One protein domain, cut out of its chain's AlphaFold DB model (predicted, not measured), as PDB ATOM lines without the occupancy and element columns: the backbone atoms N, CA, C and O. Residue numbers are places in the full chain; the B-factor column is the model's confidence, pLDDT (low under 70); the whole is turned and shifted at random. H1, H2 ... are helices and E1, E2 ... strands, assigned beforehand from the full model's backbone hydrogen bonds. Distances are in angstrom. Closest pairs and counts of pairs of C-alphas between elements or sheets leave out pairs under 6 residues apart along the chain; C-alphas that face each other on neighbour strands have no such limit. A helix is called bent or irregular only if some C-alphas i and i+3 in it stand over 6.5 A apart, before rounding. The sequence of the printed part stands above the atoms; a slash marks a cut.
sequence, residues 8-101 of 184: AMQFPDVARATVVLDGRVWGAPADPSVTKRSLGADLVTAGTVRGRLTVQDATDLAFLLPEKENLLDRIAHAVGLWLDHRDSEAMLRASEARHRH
ATOM      1  N   ALA A   8      32.299 110.137   2.272       51.31
ATOM      2  CA  ALA A   8      32.347 109.209   1.142       51.31
ATOM      3  C   ALA A   8      32.308 107.717   1.545       51.31
ATOM      4  O   ALA A   8      31.845 106.892   0.767       51.31
ATOM      5  N   MET A   9      32.765 107.368   2.750       57.69
ATOM      6  CA  MET A   9      32.771 106.008   3.307       57.69
ATOM      7  C   MET A   9      31.554 105.709   4.196       57.69
ATOM      8  O   MET A   9      31.442 104.601   4.713       57.69
ATOM      9  N   GLN A  10      30.657 106.680   4.402       59.59
ATOM     10  CA  GLN A  10      29.479 106.512   5.262       59.59
ATOM     11  C   GLN A  10      28.317 105.791   4.560       59.59
ATOM     12  O   GLN A  10      27.443 105.266   5.241       59.59
ATOM     13  N   PHE A  11      28.339 105.713   3.223       61.69
ATOM     14  CA  PHE A  11      27.308 105.054   2.411       61.69
ATOM     15  C   PHE A  11      27.943 104.109   1.369       61.69
ATOM     16  O   PHE A  11      27.947 104.405   0.174       61.69
ATOM     17  N   PRO A  12      28.571 102.997   1.791       61.75
ATOM     18  CA  PRO A  12      29.248 102.072   0.876       61.75
ATOM     19  C   PRO A  12      28.279 101.246   0.012       61.75
ATOM     20  O   PRO A  12      28.676 100.691  -1.005       61.75
ATOM     21  N   ASP A  13      27.015 101.153   0.412       64.06
ATOM     22  CA  ASP A  13      25.933 100.411  -0.239       64.06
ATOM     23  C   ASP A  13      25.328 101.137  -1.451       64.06
ATOM     24  O   ASP A  13      24.758 100.496  -2.337       64.06
ATOM     25  N   VAL A  14      25.490 102.461  -1.529       66.69
ATOM     26  CA  VAL A  14      25.014 103.284  -2.660       66.69
ATOM     27  C   VAL A  14      26.090 103.556  -3.714       66.69
ATOM     28  O   VAL A  14      25.769 104.123  -4.763       66.69
ATOM     29  N   ALA A  15      27.332 103.144  -3.442       72.12
ATOM     30  CA  ALA A  15      28.485 103.294  -4.319       72.12
ATOM     31  C   ALA A  15      28.817 101.966  -5.008       72.12
ATOM     32  O   ALA A  15      29.031 100.935  -4.369       72.12
ATOM     33  N   ARG A  16      28.897 101.980  -6.338       77.94
ATOM     34  CA  ARG A  16      29.312 100.831  -7.149       77.94
ATOM     35  C   ARG A  16      30.663 101.107  -7.776       77.94
ATOM     36  O   ARG A  16      30.787 102.007  -8.598       77.94
ATOM     37  N   ALA A  17      31.659 100.310  -7.404       81.62
ATOM     38  CA  ALA A  17      32.986 100.363  -7.998       81.62
ATOM     39  C   ALA A  17      33.139  99.308  -9.102       81.62
ATOM     40  O   ALA A  17      32.765  98.143  -8.931       81.62
ATOM     41  N   THR A  18      33.752  99.720 -10.205       87.38
ATOM     42  CA  THR A  18      34.137  98.871 -11.330       87.38
ATOM     43  C   THR A  18      35.605  99.127 -11.641       87.38
ATOM     44  O   THR A  18      36.023 100.273 -11.804       87.38
ATOM     45  N   VAL A  19      36.398  98.065 -11.744       90.94
ATOM     46  CA  VAL A  19      37.783  98.135 -12.214       90.94
ATOM     47  C   VAL A  19      37.855  97.465 -13.571       90.94
ATOM     48  O   VAL A  19      37.461  96.312 -13.712       90.94
ATOM     49  N   VAL A  20      38.390  98.174 -14.556       91.62
ATOM     50  CA  VAL A  20      38.783  97.602 -15.841       91.62
ATOM     51  C   VAL A  20      40.302  97.586 -15.887       91.62
ATOM     52  O   VAL A  20      40.911  98.632 -15.701       91.62
ATOM     53  N   LEU A  21      40.921  96.432 -16.115       91.94
ATOM     54  CA  LEU A  21      42.378  96.290 -16.236       91.94
ATOM     55  C   LEU A  21      42.689  95.215 -17.283       91.94
ATOM     56  O   LEU A  21      42.157  94.108 -17.210       91.94
ATOM     57  N   ASP A  22      43.516  95.551 -18.274       90.75
ATOM     58  CA  ASP A  22      43.900  94.659 -19.381       90.75
ATOM     59  C   ASP A  22      42.697  93.973 -20.069       90.75
ATOM     60  O   ASP A  22      42.708  92.778 -20.373       90.75
ATOM     61  N   GLY A  23      41.606  94.723 -20.259       86.62
ATOM     62  CA  GLY A  23      40.366  94.237 -20.881       86.62
ATOM     63  C   GLY A  23      39.494  93.339 -19.995       86.62
ATOM     64  O   GLY A  23      38.421  92.916 -20.422       86.62
ATOM     65  N   ARG A  24      39.910  93.055 -18.758       89.81
ATOM     66  CA  ARG A  24      39.103  92.335 -17.765       89.81
ATOM     67  C   ARG A  24      38.369  93.322 -16.867       89.81
ATOM     68  O   ARG A  24      38.876  94.405 -16.586       89.81
ATOM     69  N   VAL A  25      37.181  92.931 -16.416       89.19
ATOM     70  CA  VAL A  25      36.315  93.750 -15.564       89.19
ATOM     71  C   VAL A  25      36.136  93.065 -14.214       89.19
ATOM     72  O   VAL A  25      35.829  91.875 -14.157       89.19
ATOM     73  N   TRP A  26      36.298  93.825 -13.136       89.25
ATOM     74  CA  TRP A  26      36.027  93.412 -11.765       89.25
ATOM     75  C   TRP A  26      35.027  94.363 -11.115       89.25
ATOM     76  O   TRP A  26      35.070  95.573 -11.339       89.25
ATOM     77  N   GLY A  27      34.166  93.815 -10.261       83.88
ATOM     78  CA  GLY A  27      33.124  94.570  -9.567       83.88
ATOM     79  C   GLY A  27      31.776  94.511 -10.279       83.88
ATOM     80  O   GLY A  27      31.563  93.702 -11.183       83.88
ATOM     81  N   ALA A  28      30.844  95.348  -9.827       73.00
ATOM     82  CA  ALA A  28      29.541  95.452 -10.466       73.00
ATOM     83  C   ALA A  28      29.719  96.110 -11.846       73.00
ATOM     84  O   ALA A  28      30.451  97.098 -11.936       73.00
ATOM     85  N   PRO A  29      29.096  95.591 -12.918       64.56
ATOM     86  CA  PRO A  29      29.132  96.259 -14.210       64.56
ATOM     87  C   PRO A  29      28.554  97.666 -14.060       64.56
ATOM     88  O   PRO A  29      27.543  97.856 -13.378       64.56
ATOM     89  N   ALA A  30      29.219  98.637 -14.682       64.44
ATOM     90  CA  ALA A  30      28.723 100.000 -14.723       64.44
ATOM     91  C   ALA A  30      27.318  99.995 -15.340       64.44
ATOM     92  O   ALA A  30      27.105  99.381 -16.388       64.44
ATOM     93  N   ASP A  31      26.363 100.649 -14.686       66.44
ATOM     94  CA  ASP A  31      25.015 100.779 -15.221       66.44
ATOM     95  C   ASP A  31      25.027 101.883 -16.293       66.44
ATOM     96  O   ASP A  31      25.259 103.050 -15.954       66.44
ATOM     97  N   PRO A  32      24.808 101.555 -17.583       61.28
ATOM     98  CA  PRO A  32      24.827 102.546 -18.656       61.28
ATOM     99  C   PRO A  32      23.678 103.559 -18.540       61.28
ATOM    100  O   PRO A  32      23.770 104.655 -19.096       61.28
ATOM    101  N   SER A  33      22.612 103.226 -17.801       61.53
ATOM    102  CA  SER A  33      21.489 104.133 -17.540       61.53
ATOM    103  C   SER A  33      21.804 105.187 -16.467       61.53
ATOM    104  O   SER A  33      21.139 106.221 -16.394       61.53
ATOM    105  N   VAL A  34      22.878 104.994 -15.690       61.16
ATOM    106  CA  VAL A  34      23.385 105.957 -14.703       61.16
ATOM    107  C   VAL A  34      24.427 106.856 -15.373       61.16
ATOM    108  O   VAL A  34      25.631 106.745 -15.167       61.16
ATOM    109  N   THR A  35      23.960 107.765 -16.228       53.94
ATOM    110  CA  THR A  35      24.835 108.588 -17.088       53.94
ATOM    111  C   THR A  35      25.366 109.858 -16.404       53.94
ATOM    112  O   THR A  35      26.214 110.544 -16.964       53.94
ATOM    113  N   LYS A  36      24.871 110.222 -15.210       55.62
ATOM    114  CA  LYS A  36      25.140 111.545 -14.599       55.62
ATOM    115  C   LYS A  36      26.139 111.574 -13.435       55.62
ATOM    116  O   LYS A  36      26.480 112.673 -13.012       55.62
ATOM    117  N   ARG A  37      26.599 110.437 -12.891       64.19
ATOM    118  CA  ARG A  37      27.401 110.414 -11.641       64.19
ATOM    119  C   ARG A  37      28.465 109.320 -11.583       64.19
ATOM    120  O   ARG A  37      28.467 108.498 -10.672       64.19
ATOM    121  N   SER A  38      29.364 109.308 -12.560       72.00
ATOM    122  CA  SER A  38      30.541 108.438 -12.543       72.00
ATOM    123  C   SER A  38      31.808 109.254 -12.324       72.00
ATOM    124  O   SER A  38      32.089 110.166 -13.101       72.00
ATOM    125  N   LEU A  39      32.585 108.885 -11.314       80.81
ATOM    126  CA  LEU A  39      33.961 109.334 -11.133       80.81
ATOM    127  C   LEU A  39      34.902 108.234 -11.609       80.81
ATOM    128  O   LEU A  39      34.617 107.054 -11.408       80.81
ATOM    129  N   GLY A  40      36.022 108.601 -12.222       84.94
ATOM    130  CA  GLY A  40      36.990 107.621 -12.690       84.94
ATOM    131  C   GLY A  40      38.418 108.125 -12.618       84.94
ATOM    132  O   GLY A  40      38.668 109.305 -12.826       84.94
ATOM    133  N   ALA A  41      39.332 107.200 -12.346       89.81
ATOM    134  CA  ALA A  41      40.766 107.433 -12.314       89.81
ATOM    135  C   ALA A  41      41.475 106.347 -13.131       89.81
ATOM    136  O   ALA A  41      41.108 105.166 -13.084       89.81
ATOM    137  N   ASP A  42      42.479 106.749 -13.904       94.19
ATOM    138  CA  ASP A  42      43.220 105.839 -14.770       94.19
ATOM    139  C   ASP A  42      44.243 105.032 -13.962       94.19
ATOM    140  O   ASP A  42      44.958 105.554 -13.108       94.19
ATOM    141  N   LEU A  43      44.322 103.731 -14.246       92.50
ATOM    142  CA  LEU A  43      45.332 102.843 -13.677       92.50
ATOM    143  C   LEU A  43      46.567 102.890 -14.572       92.50
ATOM    144  O   LEU A  43      46.588 102.292 -15.653       92.50
ATOM    145  N   VAL A  44      47.578 103.631 -14.124       92.00
ATOM    146  CA  VAL A  44      48.823 103.857 -14.862       92.00
ATOM    147  C   VAL A  44      49.937 102.988 -14.287       92.00
ATOM    148  O   VAL A  44      50.157 102.975 -13.080       92.00
ATOM    149  N   THR A  45      50.654 102.296 -15.167       91.25
ATOM    150  CA  THR A  45      51.817 101.454 -14.849       91.25
ATOM    151  C   THR A  45      52.957 101.835 -15.777       91.25
ATOM    152  O   THR A  45      52.740 101.900 -16.993       91.25
ATOM    153  N   ALA A  46      54.145 102.126 -15.251       87.38
ATOM    154  CA  ALA A  46      55.294 102.568 -16.050       87.38
ATOM    155  C   ALA A  46      54.953 103.674 -17.087       87.38
ATOM    156  O   ALA A  46      55.450 103.677 -18.213       87.38
ATOM    157  N   GLY A  47      54.051 104.598 -16.730       88.19
ATOM    158  CA  GLY A  47      53.599 105.694 -17.600       88.19
ATOM    159  C   GLY A  47      52.558 105.322 -18.666       88.19
ATOM    160  O   GLY A  47      52.144 106.190 -19.428       88.19
ATOM    161  N   THR A  48      52.101 104.069 -18.717       91.81
ATOM    162  CA  THR A  48      51.076 103.596 -19.661       91.81
ATOM    163  C   THR A  48      49.761 103.313 -18.940       91.81
ATOM    164  O   THR A  48      49.748 102.660 -17.898       91.81
ATOM    165  N   VAL A  49      48.639 103.772 -19.501       93.75
ATOM    166  CA  VAL A  49      47.299 103.444 -18.992       93.75
ATOM    167  C   VAL A  49      46.977 101.988 -19.326       93.75
ATOM    168  O   VAL A  49      46.876 101.627 -20.498       93.75
ATOM    169  N   ARG A  50      46.785 101.152 -18.303       93.25
ATOM    170  CA  ARG A  50      46.374  99.740 -18.451       93.25
ATOM    171  C   ARG A  50      44.925  99.482 -18.085       93.25
ATOM    172  O   ARG A  50      44.393  98.397 -18.328       93.25
ATOM    173  N   GLY A  51      44.283 100.463 -17.472       92.50
ATOM    174  CA  GLY A  51      42.957 100.282 -16.930       92.50
ATOM    175  C   GLY A  51      42.344 101.560 -16.399       92.50
ATOM    176  O   GLY A  51      42.930 102.638 -16.478       92.50
ATOM    177  N   ARG A  52      41.155 101.415 -15.828       91.56
ATOM    178  CA  ARG A  52      40.406 102.490 -15.191       91.56
ATOM    179  C   ARG A  52      39.640 101.950 -13.992       91.56
ATOM    180  O   ARG A  52      38.942 100.942 -14.091       91.56
ATOM    181  N   LEU A  53      39.753 102.652 -12.874       90.00
ATOM    182  CA  LEU A  53      38.869 102.520 -11.727       90.00
ATOM    183  C   LEU A  53      37.712 103.500 -11.920       90.00
ATOM    184  O   LEU A  53      37.934 104.661 -12.242       90.00
ATOM    185  N   THR A  54      36.476 103.045 -11.764       87.50
ATOM    186  CA  THR A  54      35.272 103.878 -11.860       87.50
ATOM    187  C   THR A  54      34.391 103.630 -10.652       87.50
ATOM    188  O   THR A  54      34.233 102.488 -10.228       87.50
ATOM    189  N   VAL A  55      33.808 104.690 -10.103       83.19
ATOM    190  CA  VAL A  55      32.794 104.619  -9.051       83.19
ATOM    191  C   VAL A  55      31.549 105.361  -9.513       83.19
ATOM    192  O   VAL A  55      31.626 106.506  -9.955       83.19
ATOM    193  N   GLN A  56      30.407 104.683  -9.432       79.19
ATOM    194  CA  GLN A  56      29.082 105.225  -9.711       79.19
ATOM    195  C   GLN A  56      28.276 105.304  -8.418       79.19
ATOM    196  O   GLN A  56      28.170 104.307  -7.705       79.19
ATOM    197  N   ASP A  57      27.649 106.451  -8.166       72.25
ATOM    198  CA  ASP A  57      26.775 106.640  -7.008       72.25
ATOM    199  C   ASP A  57      25.318 106.840  -7.432       72.25
ATOM    200  O   ASP A  57      25.018 107.602  -8.356       72.25
ATOM    201  N   ALA A  58      24.395 106.205  -6.705       62.56
ATOM    202  CA  ALA A  58      22.955 106.402  -6.894       62.56
ATOM    203  C   ALA A  58      22.438 107.728  -6.288       62.56
ATOM    204  O   ALA A  58      21.398 108.240  -6.707       62.56
ATOM    205  N   THR A  59      23.166 108.308  -5.327       62.09
ATOM    206  CA  THR A  59      22.726 109.463  -4.523       62.09
ATOM    207  C   THR A  59      23.444 110.756  -4.923       62.09
ATOM    208  O   THR A  59      24.625 110.750  -5.269       62.09
ATOM    209  N   ASP A  60      22.739 111.892  -4.860       61.41
ATOM    210  CA  ASP A  60      23.311 113.225  -5.091       61.41
ATOM    211  C   ASP A  60      24.203 113.688  -3.942       61.41
ATOM    212  O   ASP A  60      23.778 114.413  -3.047       61.41
ATOM    213  N   LEU A  61      25.456 113.251  -3.968       62.38
ATOM    214  CA  LEU A  61      26.479 113.693  -3.026       62.38
ATOM    215  C   LEU A  61      27.453 114.664  -3.705       62.38
ATOM    216  O   LEU A  61      28.665 114.530  -3.547       62.38
ATOM    217  N   ALA A  62      26.936 115.633  -4.475       58.72
ATOM    218  CA  ALA A  62      27.748 116.637  -5.173       58.72
ATOM    219  C   ALA A  62      28.713 117.402  -4.241       58.72
ATOM    220  O   ALA A  62      29.785 117.819  -4.661       58.72
ATOM    221  N   PHE A  63      28.384 117.532  -2.954       57.72
ATOM    222  CA  PHE A  63      29.257 118.172  -1.966       57.72
ATOM    223  C   PHE A  63      30.517 117.361  -1.599       57.72
ATOM    224  O   PHE A  63      31.362 117.887  -0.891       57.72
ATOM    225  N   LEU A  64      30.645 116.107  -2.057       63.12
ATOM    226  CA  LEU A  64      31.798 115.224  -1.801       63.12
ATOM    227  C   LEU A  64      32.670 114.987  -3.038       63.12
ATOM    228  O   LEU A  64      33.519 114.096  -3.019       63.12
ATOM    229  N   LEU A  65      32.422 115.706  -4.137       67.75
ATOM    230  CA  LEU A  65      33.139 115.505  -5.399       67.75
ATOM    231  C   LEU A  65      34.671 115.633  -5.232       67.75
ATOM    232  O   LEU A  65      35.355 114.686  -5.618       67.75
ATOM    233  N   PRO A  66      35.229 116.682  -4.585       72.19
ATOM    234  CA  PRO A  66      36.683 116.847  -4.487       72.19
ATOM    235  C   PRO A  66      37.372 115.766  -3.641       72.19
ATOM    236  O   PRO A  66      38.436 115.263  -4.000       72.19
ATOM    237  N   GLU A  67      36.782 115.378  -2.508       72.88
ATOM    238  CA  GLU A  67      37.344 114.342  -1.639       72.88
ATOM    239  C   GLU A  67      37.266 112.962  -2.292       72.88
ATOM    240  O   GLU A  67      38.175 112.145  -2.120       72.88
ATOM    241  N   LYS A  68      36.197 112.696  -3.051       72.44
ATOM    242  CA  LYS A  68      36.041 111.447  -3.803       72.44
ATOM    243  C   LYS A  68      37.013 111.361  -4.975       72.44
ATOM    244  O   LYS A  68      37.602 110.300  -5.159       72.44
ATOM    245  N   GLU A  69      37.219 112.451  -5.714       78.69
ATOM    246  CA  GLU A  69      38.260 112.541  -6.749       78.69
ATOM    247  C   GLU A  69      39.639 112.262  -6.148       78.69
ATOM    248  O   GLU A  69      40.327 111.342  -6.585       78.69
ATOM    249  N   ASN A  70      39.995 112.953  -5.058       83.25
ATOM    250  CA  ASN A  70      41.289 112.759  -4.400       83.25
ATOM    251  C   ASN A  70      41.492 111.316  -3.916       83.25
ATOM    252  O   ASN A  70      42.576 110.745  -4.047       83.25
ATOM    253  N   LEU A  71      40.446 110.715  -3.346       83.31
ATOM    254  CA  LEU A  71      40.491 109.332  -2.891       83.31
ATOM    255  C   LEU A  71      40.691 108.364  -4.063       83.31
ATOM    256  O   LEU A  71      41.523 107.462  -3.962       83.31
ATOM    257  N   LEU A  72      39.956 108.550  -5.160       85.88
ATOM    258  CA  LEU A  72      40.078 107.708  -6.349       85.88
ATOM    259  C   LEU A  72      41.458 107.813  -6.980       85.88
ATOM    260  O   LEU A  72      42.048 106.776  -7.276       85.88
ATOM    261  N   ASP A  73      42.004 109.020  -7.094       88.69
ATOM    262  CA  ASP A  73      43.353 109.241  -7.610       88.69
ATOM    263  C   ASP A  73      44.407 108.550  -6.741       88.69
ATOM    264  O   ASP A  73      45.303 107.873  -7.248       88.69
ATOM    265  N   ARG A  74      44.282 108.644  -5.410       91.19
ATOM    266  CA  ARG A  74      45.194 107.967  -4.473       91.19
ATOM    267  C   ARG A  74      45.117 106.450  -4.581       91.19
ATOM    268  O   ARG A  74      46.154 105.788  -4.541       91.19
ATOM    269  N   ILE A  75      43.910 105.898  -4.701       91.25
ATOM    270  CA  ILE A  75      43.714 104.455  -4.872       91.25
ATOM    271  C   ILE A  75      44.278 104.015  -6.223       91.25
ATOM    272  O   ILE A  75      45.031 103.046  -6.269       91.25
ATOM    273  N   ALA A  76      43.975 104.736  -7.302       91.50
ATOM    274  CA  ALA A  76      44.478 104.435  -8.639       91.50
ATOM    275  C   ALA A  76      46.010 104.462  -8.685       91.50
ATOM    276  O   ALA A  76      46.625 103.528  -9.195       91.50
ATOM    277  N   HIS A  77      46.628 105.464  -8.055       92.81
ATOM    278  CA  HIS A  77      48.080 105.551  -7.925       92.81
ATOM    279  C   HIS A  77      48.669 104.375  -7.126       92.81
ATOM    280  O   HIS A  77      49.655 103.771  -7.544       92.81
ATOM    281  N   ALA A  78      48.063 104.004  -5.991       93.12
ATOM    282  CA  ALA A  78      48.522 102.866  -5.190       93.12
ATOM    283  C   ALA A  78      48.396 101.527  -5.940       93.12
ATOM    284  O   ALA A  78      49.292 100.685  -5.861       93.12
ATOM    285  N   VAL A  79      47.308 101.341  -6.694       92.56
ATOM    286  CA  VAL A  79      47.106 100.169  -7.556       92.56
ATOM    287  C   VAL A  79      48.138 100.144  -8.683       92.56
ATOM    288  O   VAL A  79      48.716  99.088  -8.931       92.56
ATOM    289  N   GLY A  80      48.424 101.285  -9.314       93.31
ATOM    290  CA  GLY A  80      49.470 101.412 -10.333       93.31
ATOM    291  C   GLY A  80      50.841 100.971  -9.820       93.31
ATOM    292  O   GLY A  80      51.472 100.096 -10.408       93.31
ATOM    293  N   LEU A  81      51.248 101.474  -8.649       91.56
ATOM    294  CA  LEU A  81      52.514 101.090  -8.016       91.56
ATOM    295  C   LEU A  81      52.576  99.589  -7.685       91.56
ATOM    296  O   LEU A  81      53.616  98.948  -7.842       91.56
ATOM    297  N   TRP A  82      51.465  99.012  -7.223       93.44
ATOM    298  CA  TRP A  82      51.388  97.579  -6.946       93.44
ATOM    299  C   TRP A  82      51.507  96.731  -8.220       93.44
ATOM    300  O   TRP A  82      52.183  95.699  -8.198       93.44
ATOM    301  N   LEU A  83      50.893  97.161  -9.327       92.44
ATOM    302  CA  LEU A  83      51.010  96.491 -10.625       92.44
ATOM    303  C   LEU A  83      52.452  96.538 -11.148       92.44
ATOM    304  O   LEU A  83      52.989  95.493 -11.506       92.44
ATOM    305  N   ASP A  84      53.106  97.702 -11.090       91.50
ATOM    306  CA  ASP A  84      54.515  97.862 -11.485       91.50
ATOM    307  C   ASP A  84      55.436  96.923 -10.693       91.50
ATOM    308  O   ASP A  84      56.335  96.271 -11.243       91.50
ATOM    309  N   HIS A  85      55.195  96.817  -9.385       89.75
ATOM    310  CA  HIS A  85      55.942  95.910  -8.528       89.75
ATOM    311  C   HIS A  85      55.731  94.445  -8.930       89.75
ATOM    312  O   HIS A  85      56.698  93.693  -9.065       89.75
ATOM    313  N   ARG A  86      54.480  94.037  -9.178       89.62
ATOM    314  CA  ARG A  86      54.147  92.669  -9.599       89.62
ATOM    315  C   ARG A  86      54.769  92.294 -10.937       89.62
ATOM    316  O   ARG A  86      55.280  91.180 -11.061       89.62
ATOM    317  N   ASP A  87      54.766  93.206 -11.899       88.00
ATOM    318  CA  ASP A  87      55.371  92.976 -13.210       88.00
ATOM    319  C   ASP A  87      56.892  92.843 -13.106       88.00
ATOM    320  O   ASP A  87      57.478  91.927 -13.688       88.00
ATOM    321  N   SER A  88      57.527  93.689 -12.291       85.75
ATOM    322  CA  SER A  88      58.966  93.618 -12.021       85.75
ATOM    323  C   SER A  88      59.356  92.280 -11.387       85.75
ATOM    324  O   SER A  88      60.313  91.634 -11.820       85.75
ATOM    325  N   GLU A  89      58.592  91.812 -10.396       87.88
ATOM    326  CA  GLU A  89      58.837  90.501  -9.794       87.88
ATOM    327  C   GLU A  89      58.592  89.345 -10.773       87.88
ATOM    328  O   GLU A  89      59.329  88.359 -10.767       87.88
ATOM    329  N   ALA A  90      57.548  89.423 -11.601       87.12
ATOM    330  CA  ALA A  90      57.254  88.396 -12.596       87.12
ATOM    331  C   ALA A  90      58.365  88.313 -13.653       87.12
ATOM    332  O   ALA A  90      58.801  87.215 -14.003       87.12
ATOM    333  N   MET A  91      58.869  89.463 -14.105       81.12
ATOM    334  CA  MET A  91      59.992  89.548 -15.033       81.12
ATOM    335  C   MET A  91      61.274  88.979 -14.418       81.12
ATOM    336  O   MET A  91      61.978  88.213 -15.083       81.12
ATOM    337  N   LEU A  92      61.545  89.274 -13.141       79.19
ATOM    338  CA  LEU A  92      62.679  88.700 -12.417       79.19
ATOM    339  C   LEU A  92      62.565  87.174 -12.331       79.19
ATOM    340  O   LEU A  92      63.479  86.472 -12.758       79.19
ATOM    341  N   ARG A  93      61.420  86.650 -11.878       81.50
ATOM    342  CA  ARG A  93      61.178  85.198 -11.787       81.50
ATOM    343  C   ARG A  93      61.302  84.507 -13.145       81.50
ATOM    344  O   ARG A  93      61.872  83.422 -13.232       81.50
ATOM    345  N   ALA A  94      60.806  85.128 -14.216       79.44
ATOM    346  CA  ALA A  94      60.934  84.596 -15.570       79.44
ATOM    347  C   ALA A  94      62.398  84.575 -16.045       79.44
ATOM    348  O   ALA A  94      62.832  83.599 -16.662       79.44
ATOM    349  N   SER A  95      63.175  85.617 -15.732       73.12
ATOM    350  CA  SER A  95      64.609  85.659 -16.028       73.12
ATOM    351  C   SER A  95      65.384  84.620 -15.223       73.12
ATOM    352  O   SER A  95      66.235  83.934 -15.782       73.12
ATOM    353  N   GLU A  96      65.081  84.461 -13.935       80.12
ATOM    354  CA  GLU A  96      65.689  83.440 -13.079       80.12
ATOM    355  C   GLU A  96      65.372  82.033 -13.575       80.12
ATOM    356  O   GLU A  96      66.271  81.201 -13.660       80.12
ATOM    357  N   ALA A  97      64.120  81.758 -13.954       74.75
ATOM    358  CA  ALA A  97      63.726  80.476 -14.530       74.75
ATOM    359  C   ALA A  97      64.450  80.207 -15.858       74.75
ATOM    360  O   ALA A  97      64.932  79.099 -16.088       74.75
ATOM    361  N   ARG A  98      64.597  81.227 -16.713       69.88
ATOM    362  CA  ARG A  98      65.344  81.118 -17.972       69.88
ATOM    363  C   ARG A  98      66.833  80.873 -17.729       69.88
ATOM    364  O   ARG A  98      67.408  79.996 -18.364       69.88
ATOM    365  N   HIS A  99      67.452  81.601 -16.802       64.56
ATOM    366  CA  HIS A  99      68.848  81.390 -16.417       64.56
ATOM    367  C   HIS A  99      69.052  80.017 -15.784       64.56
ATOM    368  O   HIS A  99      70.029  79.352 -16.106       64.56
ATOM    369  N   ARG A 100      68.115  79.558 -14.950       68.25
ATOM    370  CA  ARG A 100      68.127  78.218 -14.363       68.25
ATOM    371  C   ARG A 100      68.037  77.143 -15.436       68.25
ATOM    372  O   ARG A 100      68.841  76.228 -15.408       68.25
ATOM    373  N   HIS A 101      67.157  77.292 -16.422       62.03
ATOM    374  CA  HIS A 101      67.037  76.322 -17.508       62.03
ATOM    375  C   HIS A 101      68.276  76.295 -18.414       62.03
ATOM    376  O   HIS A 101      68.774  75.224 -18.731       62.03
TER     377      HIS A 101
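AT A GLANCE: This is residues 8 to 101 of the 184 residues of an uncharacterized protein of Holophagales bacterium (UniProt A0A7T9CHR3). One long helix, H1, runs along one face of a small four-stranded sheet, over E3 and E4, and its residues 88 to 101 stick out beyond the sheet as a free arm. The arm makes much of the length: the C-alphas span 58 by 24 by 22 A, and the body without it 38 by 24 by 18 A. The printed part has 94 residues, with E1, E2, E3, E4 and H1 in that order along the chain, a mixed class. The sheet, in order E2, E1, E4, E3, is antiparallel; the whole is loose, with a radius of gyration of the C-alphas of 16.8 A.

IN THESE COORDINATES: E1, residues 15 to 21, begins at C-alpha 15 (28.485, 103.294, -4.319) and is 19.6 A long. E2 is residues 24 to 27, E3 residues 38 to 45, 22.5 A, and E4 residues 48 to 57, 27.6 A. H1, residues 62 to 101, measures 57.6 A and ends at C-alpha 101 (67.037, 76.322, -17.508). It is irregular, with C-alphas 63 and 66 8.0 A apart, and has a kink of 29 degrees near residue 69.

HOW THE PARTS SIT: The hairpin E1 and E2 has N 19 and O 26 at 2.9 A. Inner strands E1 and E4 stand at 165 degrees, with N 18 and O 54 at 2.8 A. The hairpin E3 and E4 has N 41 and O 53 at 2.9 A. H1 is on the sheet at a height of 8.4 A, making two layers, a helix on one face of a sheet. It runs along the strands, at 26 degrees to E3 on the local plane. The closest C-alphas of H1 and E3, Gly 80 and Thr 45, are 5.1 A apart. In H1, 34 of 36 O i to N i+4 pairs are within hydrogen-bond range.

THE WHOLE: The farthest C-alphas, Asp 60 and His 101, are 58.5 A apart. The printed part has no cut, and no link is long. Mean pLDDT of the printed part is 78.8; residues 8 to 14, 29 to 37, 58 to 65 and 98 to 101 are under 70.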